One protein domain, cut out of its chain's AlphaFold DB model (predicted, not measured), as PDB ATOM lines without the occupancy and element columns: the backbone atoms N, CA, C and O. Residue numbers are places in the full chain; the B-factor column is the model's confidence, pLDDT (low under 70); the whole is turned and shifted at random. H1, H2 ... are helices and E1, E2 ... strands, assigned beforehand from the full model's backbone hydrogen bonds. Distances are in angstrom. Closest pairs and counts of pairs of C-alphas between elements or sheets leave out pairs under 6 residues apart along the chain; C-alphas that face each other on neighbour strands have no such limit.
ATOM      1  N   ALA A  14      -4.844  91.485  45.749       92.62
ATOM      2  CA  ALA A  14      -6.210  91.397  45.230       92.62
ATOM      3  C   ALA A  14      -7.210  91.264  46.384       92.62
ATOM      4  O   ALA A  14      -6.933  90.546  47.339       92.62
ATOM      5  N   ALA A  15      -8.359  91.932  46.299       91.31
ATOM      6  CA  ALA A  15      -9.411  91.825  47.302       91.31
ATOM      7  C   ALA A  15     -10.356  90.662  46.976       91.31
ATOM      8  O   ALA A  15     -10.678  90.410  45.810       91.31
ATOM      9  N   LYS A  16     -10.808  89.956  48.011       88.00
ATOM     10  CA  LYS A  16     -11.832  88.922  47.901       88.00
ATOM     11  C   LYS A  16     -13.189  89.583  47.739       88.00
ATOM     12  O   LYS A  16     -13.743  90.121  48.692       88.00
ATOM     13  N   ASP A  17     -13.698  89.520  46.519       85.56
ATOM     14  CA  ASP A  17     -15.090  89.831  46.231       85.56
ATOM     15  C   ASP A  17     -15.982  88.800  46.942       85.56
ATOM     16  O   ASP A  17     -15.778  87.592  46.784       85.56
ATOM     17  N   GLN A  18     -16.887  89.275  47.799       80.62
ATOM     18  CA  GLN A  18     -17.825  88.428  48.539       80.62
ATOM     19  C   GLN A  18     -19.182  88.306  47.838       80.62
ATOM     20  O   GLN A  18     -19.935  87.392  48.176       80.62
ATOM     21  N   ASP A  19     -19.473  89.176  46.870       85.38
ATOM     22  CA  ASP A  19     -20.742  89.177  46.143       85.38
ATOM     23  C   ASP A  19     -20.744  88.080  45.068       85.38
ATOM     24  O   ASP A  19     -21.752  87.406  44.846       85.38
ATOM     25  N   ASP A  20     -19.582  87.809  44.467       84.19
ATOM     26  CA  ASP A  20     -19.358  86.641  43.614       84.19
ATOM     27  C   ASP A  20     -18.967  85.415  44.460       84.19
ATOM     28  O   ASP A  20     -17.789  85.146  44.717       84.19
ATOM     29  N   GLN A  21     -19.966  84.641  44.895       82.75
ATOM     30  CA  GLN A  21     -19.748  83.443  45.716       82.75
ATOM     31  C   GLN A  21     -18.851  82.397  45.045       82.75
ATOM     32  O   GLN A  21     -18.009  81.795  45.715       82.75
ATOM     33  N   THR A  22     -19.003  82.163  43.739       84.94
ATOM     34  CA  THR A  22     -18.195  81.168  43.019       84.94
ATOM     35  C   THR A  22     -16.729  81.570  43.044       84.94
ATOM     36  O   THR A  22     -15.851  80.758  43.356       84.94
ATOM     37  N   ARG A  23     -16.452  82.852  42.801       83.38
ATOM     38  CA  ARG A  23     -15.104  83.392  42.914       83.38
ATOM     39  C   ARG A  23     -14.621  83.371  44.356       83.38
ATOM     40  O   ARG A  23     -13.481  82.977  44.580       83.38
ATOM     41  N   ALA A  24     -15.460  83.696  45.334       85.25
ATOM     42  CA  ALA A  24     -15.115  83.677  46.752       85.25
ATOM     43  C   ALA A  24     -14.714  82.277  47.259       85.25
ATOM     44  O   ALA A  24     -13.793  82.177  48.069       85.25
ATOM     45  N   LEU A  25     -15.368  81.212  46.785       88.94
ATOM     46  CA  LEU A  25     -15.068  79.820  47.152       88.94
ATOM     47  C   LEU A  25     -13.759  79.299  46.546       88.94
ATOM     48  O   LEU A  25     -13.195  78.330  47.041       88.94
ATOM     49  N   SER A  26     -13.255  79.941  45.491       90.94
ATOM     50  CA  SER A  26     -12.010  79.533  44.827       90.94
ATOM     51  C   SER A  26     -10.729  80.038  45.510       90.94
ATOM     52  O   SER A  26      -9.624  79.709  45.072       90.94
ATOM     53  N   TRP A  27     -10.860  80.847  46.566       92.81
ATOM     54  CA  TRP A  27      -9.735  81.325  47.369       92.81
ATOM     55  C   TRP A  27      -9.175  80.221  48.255       92.81
ATOM     56  O   TRP A  27      -9.918  79.401  48.789       92.81
ATOM     57  N   VAL A  28      -7.863  80.248  48.460       91.25
ATOM     58  CA  VAL A  28      -7.153  79.250  49.260       91.25
ATOM     59  C   VAL A  28      -6.703  79.888  50.567       91.25
ATOM     60  O   VAL A  28      -6.136  80.981  50.556       91.25
ATOM     61  N   LEU A  29      -6.966  79.207  51.682       90.44
ATOM     62  CA  LEU A  29      -6.348  79.503  52.968       90.44
ATOM     63  C   LEU A  29      -5.127  78.604  53.113       90.44
ATOM     64  O   LEU A  29      -5.275  77.400  53.313       90.44
ATOM     65  N   ASP A  30      -3.950  79.198  53.004       86.69
ATOM     66  CA  ASP A  30      -2.689  78.514  53.249       86.69
ATOM     67  C   ASP A  30      -2.232  78.769  54.692       86.69
ATOM     68  O   ASP A  30      -2.651  79.741  55.331       86.69
ATOM     69  N   ARG A  31      -1.425  77.866  55.245       87.00
ATOM     70  CA  ARG A  31      -0.904  77.932  56.614       87.00
ATOM     71  C   ARG A  31       0.568  77.554  56.590       87.00
ATOM     72  O   ARG A  31       0.900  76.389  56.397       87.00
ATOM     73  N   ASP A  32       1.424  78.533  56.845       83.00
ATOM     74  CA  ASP A  32       2.866  78.334  56.975       83.00
ATOM     75  C   ASP A  32       3.352  78.708  58.389       83.00
ATOM     76  O   ASP A  32       2.555  78.971  59.294       83.00
ATOM     77  N   GLU A  33       4.672  78.737  58.588       84.31
ATOM     78  CA  GLU A  33       5.305  79.125  59.857       84.31
ATOM     79  C   GLU A  33       4.946  80.553  60.315       84.31
ATOM     80  O   GLU A  33       5.057  80.872  61.498       84.31
ATOM     81  N   ARG A  34       4.501  81.423  59.397       83.94
ATOM     82  CA  ARG A  34       4.054  82.797  59.679       83.94
ATOM     83  C   ARG A  34       2.562  82.863  60.007       83.94
ATOM     84  O   ARG A  34       2.080  83.920  60.415       83.94
ATOM     85  N   GLY A  35       1.844  81.751  59.864       87.81
ATOM     86  CA  GLY A  35       0.433  81.611  60.188       87.81
ATOM     87  C   GLY A  35      -0.483  81.546  58.958       87.81
ATOM     88  O   GLY A  35      -0.033  81.383  57.822       87.81
ATOM     89  N   PRO A  36      -1.809  81.617  59.178       90.06
ATOM     90  CA  PRO A  36      -2.788  81.530  58.104       90.06
ATOM     91  C   PRO A  36      -2.730  82.758  57.191       90.06
ATOM     92  O   PRO A  36      -2.822  83.892  57.663       90.06
ATOM     93  N   HIS A  37      -2.667  82.540  55.881       89.75
ATOM     94  CA  HIS A  37      -2.745  83.605  54.891       89.75
ATOM     95  C   HIS A  37      -3.621  83.211  53.701       89.75
ATOM     96  O   HIS A  37      -3.686  82.058  53.281       89.75
ATOM     97  N   TRP A  38      -4.326  84.195  53.148       91.94
ATOM     98  CA  TRP A  38      -5.233  83.981  52.028       91.94
ATOM     99  C   TRP A  38      -4.539  84.223  50.692       91.94
ATOM    100  O   TRP A  38      -3.817  85.205  50.512       91.94
ATOM    101  N   MET A  39      -4.832  83.369  49.716       92.00
ATOM    102  CA  MET A  39      -4.362  83.513  48.346       92.00
ATOM    103  C   MET A  39      -5.509  83.486  47.345       92.00
ATOM    104  O   MET A  39      -6.458  82.707  47.463       92.00
ATOM    105  N   CYS A  40      -5.394  84.329  46.319       92.88
ATOM    106  CA  CYS A  40      -6.324  84.310  45.203       92.88
ATOM    107  C   CYS A  40      -6.065  83.091  44.291       92.88
ATOM    108  O   CYS A  40      -4.962  82.534  44.289       92.88
ATOM    109  N   PRO A  41      -7.046  82.692  43.463       91.25
ATOM    110  CA  PRO A  41      -6.965  81.467  42.662       91.25
ATOM    111  C   PRO A  41      -5.806  81.453  41.660       91.25
ATOM    112  O   PRO A  41      -5.288  80.386  41.334       91.25
ATOM    113  N   SER A  42      -5.401  82.621  41.152       91.25
ATOM    114  CA  SER A  42      -4.283  82.753  40.215       91.25
ATOM    115  C   SER A  42      -2.934  82.558  40.909       91.25
ATOM    116  O   SER A  42      -2.118  81.761  40.444       91.25
ATOM    117  N   CYS A  43      -2.711  83.226  42.046       90.75
ATOM    118  CA  CYS A  43      -1.491  83.060  42.840       90.75
ATOM    119  C   CYS A  43      -1.376  81.638  43.401       90.75
ATOM    120  O   CYS A  43      -0.304  81.046  43.320       90.75
ATOM    121  N   ALA A  44      -2.479  81.054  43.879       88.31
ATOM    122  CA  ALA A  44      -2.504  79.669  44.340       88.31
ATOM    123  C   ALA A  44      -2.122  78.680  43.233       88.31
ATOM    124  O   ALA A  44      -1.216  77.878  43.421       88.31
ATOM    125  N   ARG A  45      -2.735  78.768  42.046       86.56
ATOM    126  CA  ARG A  45      -2.417  77.872  40.918       86.56
ATOM    127  C   ARG A  45      -0.988  78.012  40.402       86.56
ATOM    128  O   ARG A  45      -0.430  77.034  39.915       86.56
ATOM    129  N   THR A  46      -0.410  79.207  40.500       84.75
ATOM    130  CA  THR A  46       0.994  79.430  40.135       84.75
ATOM    131  C   THR A  46       1.922  78.649  41.068       84.75
ATOM    132  O   THR A  46       2.858  78.029  40.585       84.75
ATOM    133  N   HIS A  47       1.625  78.609  42.372       68.94
ATOM    134  CA  HIS A  47       2.461  77.936  43.373       68.94
ATOM    135  C   HIS A  47       2.150  76.441  43.565       68.94
ATOM    136  O   HIS A  47       3.062  75.665  43.824       68.94
ATOM    137  N   VAL A  48       0.899  75.998  43.384       63.50
ATOM    138  CA  VAL A  48       0.523  74.568  43.471       63.50
ATOM    139  C   VAL A  48       1.257  73.719  42.427       63.50
ATOM    140  O   VAL A  48       1.596  72.567  42.684       63.50
ATOM    141  N   ARG A  49       1.592  74.302  41.273       58.00
ATOM    142  CA  ARG A  49       2.372  73.618  40.232       58.00
ATOM    143  C   ARG A  49       3.837  73.376  40.603       58.00
ATOM    144  O   ARG A  49       4.474  72.534  39.981       58.00
ATOM    145  N   ASP A  50       4.359  74.034  41.638       57.22
ATOM    146  CA  ASP A  50       5.736  73.818  42.100       57.22
ATOM    147  C   ASP A  50       5.884  72.570  42.995       57.22
ATOM    148  O   ASP A  50       7.017  72.201  43.339       57.22
ATOM    149  N   ILE A  51       4.764  71.940  43.386       55.72
ATOM    150  CA  ILE A  51       4.697  70.836  44.359       55.72
ATOM    151  C   ILE A  51       4.517  69.460  43.686       55.72
ATOM    152  O   ILE A  51       4.929  68.449  44.252       55.72
ATOM    153  N   GLU A  52       3.969  69.400  42.465       58.00
ATOM    154  CA  GLU A  52       3.554  68.143  41.804       58.00
ATOM    155  C   GLU A  52       4.713  67.203  41.406       58.00
ATOM    156  O   GLU A  52       4.478  66.033  41.118       58.00
ATOM    157  N   GLY A  53       5.965  67.674  41.419       56.19
ATOM    158  CA  GLY A  53       7.144  66.879  41.036       56.19
ATOM    159  C   GLY A  53       8.178  66.648  42.141       56.19
ATOM    160  O   GLY A  53       9.275  66.185  41.839       56.19
TER     161      GLY A  53
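Overview. This is residues 14 to 53 of the 60 residues of an uncharacterized protein of Amycolatopsis antarctica (UniProt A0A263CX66). A narrow hairpin of two strands, E1 and E2, has a short helix before it and another after it: H1 leads into E1, and H2 follows E2 near the hairpin's open end. Three stretches stick out: residues 17 to 22, the hairpin's tip at residues 31 to 36, and residues 46 to 53, of which 46 to 48 belong to H2. The printed part has 40 residues, with two named helices and two named strands in the order H1, E1, E2, H2; the sheet, order E1 - E2, is antiparallel, and the class is mixed, helices and strands. The whole is loose, with a radius of gyration of the C-alphas of 11.3 A, and elongated, spanning 35 by 22 by 14 A.

Arrangement. H1, residues 21 to 25, is joined by a tight link to E1, residues 28 to 32. E2, residues 35 to 39, forms a hairpin with E1, antiparallel at 149 degrees between directions. N 28 and O 39 are 3.0 A apart and N 37 and O 30 are 2.9 A apart, both within hydrogen-bond range. H2, residues 41 to 48, comes closest to E1 at the C-alphas of Val 28 and Ala 44, 6.8 A apart. H1 is apart from E2, and only just apart from H2, at 8.4 A. In H1 and H2 every O i to N i+4 pair is within hydrogen-bond range.

Along the chain. H1 begins at C-alpha 21 (-19.748, 83.443, 45.716) and is 6.1 A long from first to last C-alpha. E1 measures 12.7 A and E2 12.9 A. H2 measures 10.2 A and ends at C-alpha 48 (0.523, 74.568, 43.471).

Size, cuts and confidence. The two C-alphas farthest apart, of Asp 19 and Gly 53, are 36.1 A apart. The printed part has no cut, and the three links between named elements are tight. The mean pLDDT of the printed part is 83.0; residues 47 to 53 are under 70.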